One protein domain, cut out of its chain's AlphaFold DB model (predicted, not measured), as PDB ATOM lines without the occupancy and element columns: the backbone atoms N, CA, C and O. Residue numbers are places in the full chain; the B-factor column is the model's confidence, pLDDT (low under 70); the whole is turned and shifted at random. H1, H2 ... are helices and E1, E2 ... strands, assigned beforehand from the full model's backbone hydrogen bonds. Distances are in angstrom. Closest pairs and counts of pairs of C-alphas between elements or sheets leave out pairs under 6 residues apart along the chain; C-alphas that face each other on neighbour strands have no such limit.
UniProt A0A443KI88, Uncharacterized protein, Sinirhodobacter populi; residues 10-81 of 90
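Overview. This is residues 10 to 81 of the 90 residues of an uncharacterized protein of Sinirhodobacter populi (UniProt A0A443KI88). A strongly twisted sheet of three strands, E1, E2 and E3, has one long helix, H2, running over one of its faces. The short helix H1 makes the turn from the sheet into H2, and after H2 an unnamed tail, residues 67 to 81, folds back from the far end of the helix. The printed part has 72 residues, with three named strands and then two named helices in the order E1, E2, E3, H1, H2; the sheet order is E1, E2, E3, all antiparallel, and the class is mixed. The whole is compact, with a radius of gyration of the C-alphas of 12.6 A and spans of 37 by 26 by 20 A.

Arrangement. E1, residues 10 to 15, and E2, residues 18 to 25, form an antiparallel hairpin at 145 degrees, with N 11 and O 22 within hydrogen-bond range at 2.8 A. E2 and E3, residues 28 to 39, form a second antiparallel hairpin at 151 degrees, with N 21 and O 36 at 2.8 A and N 33 and O 23 at 2.9 A. The three strands are a meander, each the antiparallel neighbour of the one before; E1 and E3 are its edge strands. E3 bends by 93 degrees at residue 31. H1, residues 40 to 43, only grazes the sheet; the closest C-alphas of E2 and H1, those of Phe 18 and Met 40, are 5.1 A apart. H2, residues 47 to 66, is on the sheet at a height of 9.2 A, in two layers, a helix on one face of a sheet. It lies over E2 and E3 and only just runs slantwise to the strands, at 30.4 degrees to E2 on the local plane. The closest C-alphas of E3 and H2, those of Gly 36 and Met 57, are 7.0 A apart. H1 and H2 only just touch, with 3 pairs of C-alphas within 8 A, and only at the corner; H2 does so with residues 49 to 50 alone, and the closest C-alphas are those of Ile 43 and Lys 50, at 5.2 A. In H2 every O i to N i+4 pair is within hydrogen-bond range; H1 is too short for such a pair.

Along the chain. E1 begins at C-alpha 10, (211.682, 289.941, 151.629), and is 15.4 A long. E2 measures 21.7 A and E3 24.8 A from first to last C-alpha; H1 measures 5.4 A. H2 runs 28.3 A from C-alpha 47 at (203.391, 277.997, 162.441) to C-alpha 66 at (227.451, 288.580, 151.930).

Size, cuts and confidence. The two C-alphas farthest apart, those of Asn 45 and Gly 69, are 37.9 A apart. Residues 64 to 69, of which 64 to 66 belong to H2, stand free. The C-alphas of Ile 10 and Ala 81, the first and last printed, are 10.5 A apart. The printed part has no cut, and its four links between named elements are tight. The mean pLDDT of the printed part is 92.1, and no printed residue is under 70.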
ATOM      1  N   ILE A  10     212.379 291.159 152.048       94.69
ATOM      2  CA  ILE A  10     211.682 289.941 151.629       94.69
ATOM      3  C   ILE A  10     210.178 290.217 151.696       94.69
ATOM      4  O   ILE A  10     209.657 290.538 152.765       94.69
ATOM      5  N   ALA A  11     209.491 290.102 150.563       94.38
ATOM      6  CA  ALA A  11     208.042 290.208 150.455       94.38
ATOM      7  C   ALA A  11     207.423 288.809 150.370       94.38
ATOM      8  O   ALA A  11     207.810 287.998 149.533       94.38
ATOM      9  N   LEU A  12     206.455 288.529 151.243       94.12
ATOM     10  CA  LEU A  12     205.769 287.239 151.318       94.12
ATOM     11  C   LEU A  12     204.341 287.400 150.793       94.12
ATOM     12  O   LEU A  12     203.555 288.144 151.383       94.12
ATOM     13  N   ARG A  13     203.995 286.714 149.701       93.31
ATOM     14  CA  ARG A  13     202.693 286.832 149.019       93.31
ATOM     15  C   ARG A  13     202.022 285.473 148.890       93.31
ATOM     16  O   ARG A  13     202.691 284.463 148.714       93.31
ATOM     17  N   VAL A  14     200.698 285.445 148.997       93.31
ATOM     18  CA  VAL A  14     199.906 284.255 148.660       93.31
ATOM     19  C   VAL A  14     199.472 284.390 147.208       93.31
ATOM     20  O   VAL A  14     198.843 285.383 146.855       93.31
ATOM     21  N   GLU A  15     199.813 283.404 146.384       93.31
ATOM     22  CA  GLU A  15     199.492 283.365 144.957       93.31
ATOM     23  C   GLU A  15     199.001 281.960 144.600       93.31
ATOM     24  O   GLU A  15     199.739 280.972 144.676       93.31
ATOM     25  N   GLY A  16     197.711 281.850 144.273       92.06
ATOM     26  CA  GLY A  16     197.044 280.558 144.129       92.06
ATOM     27  C   GLY A  16     197.192 279.704 145.394       92.06
ATOM     28  O   GLY A  16     196.809 280.113 146.490       92.06
ATOM     29  N   ASN A  17     197.777 278.514 145.241       95.75
ATOM     30  CA  ASN A  17     198.000 277.562 146.335       95.75
ATOM     31  C   ASN A  17     199.360 277.720 147.029       95.75
ATOM     32  O   ASN A  17     199.709 276.885 147.867       95.75
ATOM     33  N   PHE A  18     200.133 278.750 146.690       97.00
ATOM     34  CA  PHE A  18     201.503 278.914 147.159       97.00
ATOM     35  C   PHE A  18     201.678 280.166 148.009       97.00
ATOM     36  O   PHE A  18     201.006 281.181 147.826       97.00
ATOM     37  N   TRP A  19     202.613 280.075 148.947       96.75
ATOM     38  CA  TRP A  19     203.186 281.206 149.650       96.75
ATOM     39  C   TRP A  19     204.576 281.467 149.085       96.75
ATOM     40  O   TRP A  19     205.499 280.671 149.274       96.75
ATOM     41  N   ASN A  20     204.693 282.566 148.354       96.94
ATOM     42  CA  ASN A  20     205.879 282.950 147.613       96.94
ATOM     43  C   ASN A  20     206.674 283.985 148.408       96.94
ATOM     44  O   ASN A  20     206.114 284.945 148.940       96.94
ATOM     45  N   ALA A  21     207.984 283.786 148.475       97.25
ATOM     46  CA  ALA A  21     208.946 284.733 149.003       97.25
ATOM     47  C   ALA A  21     209.685 285.388 147.839       97.25
ATOM     48  O   ALA A  21     210.308 284.706 147.022       97.25
ATOM     49  N   TYR A  22     209.646 286.712 147.799       96.88
ATOM     50  CA  TYR A  22     210.366 287.528 146.835       96.88
ATOM     51  C   TYR A  22     211.402 288.382 147.545       96.88
ATOM     52  O   TYR A  22     211.102 288.961 148.587       96.88
ATOM     53  N   TYR A  23     212.590 288.524 146.966       95.38
ATOM     54  CA  TYR A  23     213.486 289.619 147.311       95.38
ATOM     55  C   TYR A  23     213.151 290.830 146.442       95.38
ATOM     56  O   TYR A  23     213.073 290.712 145.222       95.38
ATOM     57  N   ALA A  24     212.949 291.983 147.069       94.00
ATOM     58  CA  ALA A  24     212.561 293.217 146.400       94.00
ATOM     59  C   ALA A  24     213.339 294.414 146.956       94.00
ATOM     60  O   ALA A  24     213.880 294.371 148.068       94.00
ATOM     61  N   LEU A  25     213.361 295.504 146.191       90.88
ATOM     62  CA  LEU A  25     213.871 296.782 146.677       90.88
ATOM     63  C   LEU A  25     212.987 297.314 147.826       90.88
ATOM     64  O   LEU A  25     211.828 296.905 147.962       90.88
ATOM     65  N   PRO A  26     213.518 298.202 148.693       87.75
ATOM     66  CA  PRO A  26     212.810 298.644 149.897       87.75
ATOM     67  C   PRO A  26     211.411 299.206 149.617       87.75
ATOM     68  O   PRO A  26     210.473 298.866 150.337       87.75
ATOM     69  N   ASP A  27     211.280 299.978 148.536       85.81
ATOM     70  CA  ASP A  27     210.100 300.799 148.250       85.81
ATOM     71  C   ASP A  27     209.304 300.336 147.017       85.81
ATOM     72  O   ASP A  27     208.354 300.999 146.611       85.81
ATOM     73  N   THR A  28     209.685 299.224 146.377       87.25
ATOM     74  CA  THR A  28     208.995 298.733 145.172       87.25
ATOM     75  C   THR A  28     209.106 297.221 144.999       87.25
ATOM     76  O   THR A  28     210.072 296.603 145.439       87.25
ATOM     77  N   MET A  29     208.105 296.633 144.339       91.00
ATOM     78  CA  MET A  29     208.108 295.242 143.862       91.00
ATOM     79  C   MET A  29     208.605 295.108 142.414       91.00
ATOM     80  O   MET A  29     208.633 293.996 141.886       91.00
ATOM     81  N   ASN A  30     208.985 296.209 141.756       88.62
ATOM     82  CA  ASN A  30     209.605 296.148 140.433       88.62
ATOM     83  C   ASN A  30     210.896 295.326 140.508       88.62
ATOM     84  O   ASN A  30     211.674 295.477 141.450       88.62
ATOM     85  N   ASP A  31     211.082 294.439 139.529       90.62
ATOM     86  CA  ASP A  31     212.214 293.509 139.454       90.62
ATOM     87  C   ASP A  31     212.352 292.586 140.679       90.62
ATOM     88  O   ASP A  31     213.432 292.063 140.961       90.62
ATOM     89  N   ALA A  32     211.256 292.363 141.418       94.31
ATOM     90  CA  ALA A  32     211.250 291.433 142.535       94.31
ATOM     91  C   ALA A  32     211.573 290.010 142.058       94.31
ATOM     92  O   ALA A  32     210.942 289.467 141.149       94.31
ATOM     93  N   VAL A  33     212.547 289.386 142.714       95.50
ATOM     94  CA  VAL A  33     213.050 288.061 142.350       95.50
ATOM     95  C   VAL A  33     212.420 287.025 143.265       95.50
ATOM     96  O   VAL A  33     212.528 287.134 144.485       95.50
ATOM     97  N   LEU A  34     211.780 286.005 142.691       97.19
ATOM     98  CA  LEU A  34     211.297 284.854 143.454       97.19
ATOM     99  C   LEU A  34     212.498 284.097 144.036       97.19
ATOM    100  O   LEU A  34     213.340 283.604 143.289       97.19
ATOM    101  N   ILE A  35     212.557 283.990 145.362       97.25
ATOM    102  CA  ILE A  35     213.632 283.286 146.083       97.25
ATOM    103  C   ILE A  35     213.153 281.985 146.731       97.25
ATOM    104  O   ILE A  35     213.963 281.131 147.076       97.25
ATOM    105  N   GLY A  36     211.840 281.803 146.866       97.56
ATOM    106  CA  GLY A  36     211.268 280.565 147.368       97.56
ATOM    107  C   GLY A  36     209.756 280.524 147.235       97.56
ATOM    108  O   GLY A  36     209.085 281.552 147.198       97.56
ATOM    109  N   SER A  37     209.215 279.313 147.186       98.00
ATOM    110  CA  SER A  37     207.781 279.058 147.161       98.00
ATOM    111  C   SER A  37     207.486 277.802 147.965       98.00
ATOM    112  O   SER A  37     208.239 276.828 147.912       98.00
ATOM    113  N   ILE A  38     206.400 277.824 148.728       98.00
ATOM    114  CA  ILE A  38     205.928 276.664 149.477       98.00
ATOM    115  C   ILE A  38     204.413 276.557 149.361       98.00
ATOM    116  O   ILE A  38     203.696 277.551 149.428       98.00
ATOM    117  N   GLY A  39     203.902 275.338 149.189       98.00
ATOM    118  CA  GLY A  39     202.460 275.108 149.165       98.00
ATOM    119  C   GLY A  39     201.805 275.527 150.487       98.00
ATOM    120  O   GLY A  39     202.242 275.109 151.561       98.00
ATOM    121  N   MET A  40     200.722 276.304 150.415       97.31
ATOM    122  CA  MET A  40     199.954 276.777 151.576       97.31
ATOM    123  C   MET A  40     199.494 275.621 152.471       97.31
ATOM    124  O   MET A  40     199.533 275.738 153.696       97.31
ATOM    125  N   ALA A  41     199.140 274.480 151.870       97.00
ATOM    126  CA  ALA A  41     198.751 273.260 152.578       97.00
ATOM    127  C   ALA A  41     199.806 272.784 153.593       97.00
ATOM    128  O   ALA A  41     199.460 272.183 154.608       97.00
ATOM    129  N   PHE A  42     201.088 273.081 153.360       97.38
ATOM    130  CA  PHE A  42     202.161 272.678 154.263       97.38
ATOM    131  C   PHE A  42     202.324 273.620 155.459       97.38
ATOM    132  O   PHE A  42     202.846 273.187 156.480       97.38
ATOM    133  N   ILE A  43     201.902 274.880 155.373       96.12
ATOM    134  CA  ILE A  43     202.239 275.900 156.384       96.12
ATOM    135  C   ILE A  43     201.026 276.508 157.092       96.12
ATOM    136  O   ILE A  43     201.183 277.051 158.181       96.12
ATOM    137  N   VAL A  44     199.823 276.421 156.512       94.06
ATOM    138  CA  VAL A  44     198.632 277.135 157.010       94.06
ATOM    139  C   VAL A  44     198.285 276.782 158.460       94.06
ATOM    140  O   VAL A  44     197.968 277.672 159.242       94.06
ATOM    141  N   ASN A  45     198.444 275.511 158.835       95.31
ATOM    142  CA  ASN A  45     198.196 274.999 160.186       95.31
ATOM    143  C   ASN A  45     199.494 274.575 160.896       95.31
ATOM    144  O   ASN A  45     199.461 273.768 161.820       95.31
ATOM    145  N   ASN A  46     200.649 275.062 160.433       96.88
ATOM    146  CA  ASN A  46     201.948 274.720 161.005       96.88
ATOM    147  C   ASN A  46     202.819 275.986 161.136       96.88
ATOM    148  O   ASN A  46     203.602 276.295 160.230       96.88
ATOM    149  N   PRO A  47     202.667 276.745 162.241       94.50
ATOM    150  CA  PRO A  47     203.391 277.997 162.441       94.50
ATOM    151  C   PRO A  47     204.909 277.794 162.502       94.50
ATOM    152  O   PRO A  47     205.638 278.622 161.964       94.50
ATOM    153  N   ASP A  48     205.387 276.678 163.053       97.38
ATOM    154  CA  ASP A  48     206.821 276.379 163.135       97.38
ATOM    155  C   ASP A  48     207.432 276.215 161.745       97.38
ATOM    156  O   ASP A  48     208.469 276.797 161.437       97.38
ATOM    157  N   ARG A  49     206.745 275.500 160.845       97.38
ATOM    158  CA  ARG A  49     207.186 275.359 159.452       97.38
ATOM    159  C   ARG A  49     207.138 276.688 158.708       97.38
ATOM    160  O   ARG A  49     208.027 276.970 157.906       97.38
ATOM    161  N   LYS A  50     206.124 277.513 158.977       96.00
ATOM    162  CA  LYS A  50     206.032 278.866 158.421       96.00
ATOM    163  C   LYS A  50     207.241 279.712 158.839       96.00
ATOM    164  O   LYS A  50     207.843 280.362 157.987       96.00
ATOM    165  N   GLN A  51     207.615 279.670 160.118       95.62
ATOM    166  CA  GLN A  51     208.783 280.383 160.643       95.62
ATOM    167  C   GLN A  51     210.096 279.821 160.093       95.62
ATOM    168  O   GLN A  51     210.952 280.598 159.680       95.62
ATOM    169  N   ALA A  52     210.232 278.497 160.003       97.25
ATOM    170  CA  ALA A  52     211.404 277.850 159.416       97.25
ATOM    171  C   ALA A  52     211.603 278.256 157.947       97.25
ATOM    172  O   ALA A  52     212.713 278.584 157.540       97.25
ATOM    173  N   PHE A  53     210.520 278.320 157.162       97.19
ATOM    174  CA  PHE A  53     210.578 278.819 155.789       97.19
ATOM    175  C   PHE A  53     211.045 280.281 155.739       97.19
ATOM    176  O   PHE A  53     211.949 280.612 154.978       97.19
ATOM    177  N   MET A  54     210.483 281.157 156.579       95.56
ATOM    178  CA  MET A  54     210.904 282.562 156.645       95.56
ATOM    179  C   MET A  54     212.371 282.726 157.062       95.56
ATOM    180  O   MET A  54     213.066 283.572 156.502       95.56
ATOM    181  N   ALA A  55     212.834 281.938 158.035       95.50
ATOM    182  CA  ALA A  55     214.219 281.939 158.496       95.50
ATOM    183  C   ALA A  55     215.170 281.520 157.369       95.50
ATOM    184  O   ALA A  55     216.087 282.268 157.046       95.50
ATOM    185  N   MET A  56     214.863 280.417 156.682       97.25
ATOM    186  CA  MET A  56     215.650 279.938 155.546       97.25
ATOM    187  C   MET A  56     215.740 280.986 154.427       97.25
ATOM    188  O   MET A  56     216.815 281.230 153.894       97.25
ATOM    189  N   MET A  57     214.641 281.679 154.098       97.00
ATOM    190  CA  MET A  57     214.680 282.756 153.096       97.00
ATOM    191  C   MET A  57     215.584 283.923 153.521       97.00
ATOM    192  O   MET A  57     216.298 284.482 152.688       97.00
ATOM    193  N   ARG A  58     215.574 284.295 154.809       94.69
ATOM    194  CA  ARG A  58     216.474 285.323 155.358       94.69
ATOM    195  C   ARG A  58     217.936 284.892 155.277       94.69
ATOM    196  O   ARG A  58     218.770 285.711 154.906       94.69
ATOM    197  N   GLU A  59     218.232 283.638 155.597       94.31
ATOM    198  CA  GLU A  59     219.580 283.065 155.497       94.31
ATOM    199  C   GLU A  59     220.074 283.088 154.048       94.31
ATOM    200  O   GLU A  59     221.105 283.694 153.774       94.31
ATOM    201  N   CYS A  60     219.282 282.583 153.095       95.00
ATOM    202  CA  CYS A  60     219.653 282.585 151.676       95.00
ATOM    203  C   CYS A  60     219.927 283.996 151.129       95.00
ATOM    204  O   CYS A  60     220.889 284.202 150.387       95.00
ATOM    205  N   VAL A  61     219.099 284.988 151.485       94.25
ATOM    206  CA  VAL A  61     219.352 286.384 151.086       94.25
ATOM    207  C   VAL A  61     220.587 286.941 151.796       94.25
ATOM    208  O   VAL A  61     221.375 287.647 151.171       94.25
ATOM    209  N   GLY A  62     220.775 286.624 153.078       92.44
ATOM    210  CA  GLY A  62     221.961 287.004 153.845       92.44
ATOM    211  C   GLY A  62     223.253 286.509 153.196       92.44
ATOM    212  O   GLY A  62     224.173 287.303 152.998       92.44
ATOM    213  N   ASP A  63     223.287 285.245 152.782       93.31
ATOM    214  CA  ASP A  63     224.424 284.637 152.089       93.31
ATOM    215  C   ASP A  63     224.665 285.291 150.723       93.31
ATOM    216  O   ASP A  63     225.794 285.661 150.394       93.31
ATOM    217  N   ALA A  64     223.599 285.519 149.947       92.44
ATOM    218  CA  ALA A  64     223.691 286.161 148.635       92.44
ATOM    219  C   ALA A  64     224.203 287.612 148.713       92.44
ATOM    220  O   ALA A  64     224.956 288.054 147.843       92.44
ATOM    221  N   LEU A  65     223.812 288.360 149.747       90.69
ATOM    222  CA  LEU A  65     224.309 289.714 150.004       90.69
ATOM    223  C   LEU A  65     225.760 289.689 150.506       90.69
ATOM    224  O   LEU A  65     226.585 290.466 150.020       90.69
ATOM    225  N   SER A  66     226.094 288.751 151.395       90.31
ATOM    226  CA  SER A  66     227.451 288.580 151.930       90.31
ATOM    227  C   SER A  66     228.456 288.242 150.829       90.31
ATOM    228  O   SER A  66     229.533 288.834 150.775       90.31
ATOM    229  N   ALA A  67     228.077 287.386 149.875       91.81
ATOM    230  CA  ALA A  67     228.887 287.069 148.696       91.81
ATOM    231  C   ALA A  67     229.186 288.296 147.807       91.81
ATOM    232  O   ALA A  67     230.124 288.273 147.013       91.81
ATOM    233  N   ARG A  68     228.411 289.380 147.948       88.62
ATOM    234  CA  ARG A  68     228.587 290.659 147.237       88.62
ATOM    235  C   ARG A  68     229.258 291.730 148.106       88.62
ATOM    236  O   ARG A  68     229.309 292.888 147.704       88.62
ATOM    237  N   GLY A  69     229.758 291.357 149.286       87.38
ATOM    238  CA  GLY A  69     230.423 292.261 150.227       87.38
ATOM    239  C   GLY A  69     229.470 293.117 151.065       87.38
ATOM    240  O   GLY A  69     229.911 294.086 151.681       87.38
ATOM    241  N   LEU A  70     228.173 292.793 151.095       86.19
ATOM    242  CA  LEU A  70     227.184 293.502 151.903       86.19
ATOM    243  C   LEU A  70     226.931 292.753 153.212       86.19
ATOM    244  O   LEU A  70     226.569 291.580 153.206       86.19
ATOM    245  N   SER A  71     227.048 293.452 154.340       79.88
ATOM    246  CA  SER A  71     226.760 292.883 155.660       79.88
ATOM    247  C   SER A  71     225.315 293.150 156.078       79.88
ATOM    248  O   SER A  71     224.903 294.302 156.241       79.88
ATOM    249  N   VAL A  72     224.547 292.088 156.328       80.31
ATOM    250  CA  VAL A  72     223.201 292.195 156.909       80.31
ATOM    251  C   VAL A  72     223.321 292.277 158.429       80.31
ATOM    252  O   VAL A  72     223.617 291.293 159.094       80.31
ATOM    253  N   SER A  73     223.101 293.466 158.994       73.50
ATOM    254  CA  SER A  73     223.241 293.681 160.444       73.50
ATOM    255  C   SER A  73     221.980 293.356 161.249       73.50
ATOM    256  O   SER A  73     222.074 293.091 162.445       73.50
ATOM    257  N   HIS A  74     220.796 293.414 160.628       79.50
ATOM    258  CA  HIS A  74     219.526 293.181 161.313       79.50
ATOM    259  C   HIS A  74     218.378 292.940 160.325       79.50
ATOM    260  O   HIS A  74     218.227 293.677 159.350       79.50
ATOM    261  N   TRP A  75     217.524 291.963 160.631       83.81
ATOM    262  CA  TRP A  75     216.226 291.783 159.987       83.81
ATOM    263  C   TRP A  75     215.146 292.428 160.849       83.81
ATOM    264  O   TRP A  75     215.005 292.064 162.012       83.81
ATOM    265  N   LYS A  76     214.367 293.348 160.273       82.69
ATOM    266  CA  LYS A  76     213.182 293.903 160.942       82.69
ATOM    267  C   LYS A  76     212.122 292.811 161.142       82.69
ATOM    268  O   LYS A  76     212.063 291.840 160.374       82.69
ATOM    269  N   ASP A  77     211.266 292.999 162.142       82.81
ATOM    270  CA  ASP A  77     210.103 292.141 162.346       82.81
ATOM    271  C   ASP A  77     209.190 292.125 161.109       82.81
ATOM    272  O   ASP A  77     209.125 293.116 160.373       82.81
ATOM    273  N   PRO A  78     208.491 291.005 160.842       80.94
ATOM    274  CA  PRO A  78     207.554 290.926 159.732       80.94
ATOM    275  C   PRO A  78     206.463 291.989 159.879       80.94
ATOM    276  O   PRO A  78     205.718 292.001 160.856       80.94
ATOM    277  N   VAL A  79     206.350 292.862 158.882       84.38
ATOM    278  CA  VAL A  79     205.289 293.870 158.803       84.38
ATOM    279  C   VAL A  79     204.251 293.460 157.769       84.38
ATOM    280  O   VAL A  79     204.548 292.735 156.817       84.38
ATOM    281  N   SER A  80     203.016 293.927 157.949       81.06
ATOM    282  CA  SER A  80     201.990 293.766 156.918       81.06
ATOM    283  C   SER A  80     202.416 294.482 155.639       81.06
ATOM    284  O   SER A  80     202.985 295.573 155.700       81.06
ATOM    285  N   ALA A  81     202.105 293.888 154.485       73.81
ATOM    286  CA  ALA A  81     202.323 294.547 153.203       73.81
ATOM    287  C   ALA A  81     201.571 295.899 153.156       73.81
ATOM    288  O   ALA A  81     200.458 295.979 153.696       73.81
TER     289      ALA A  81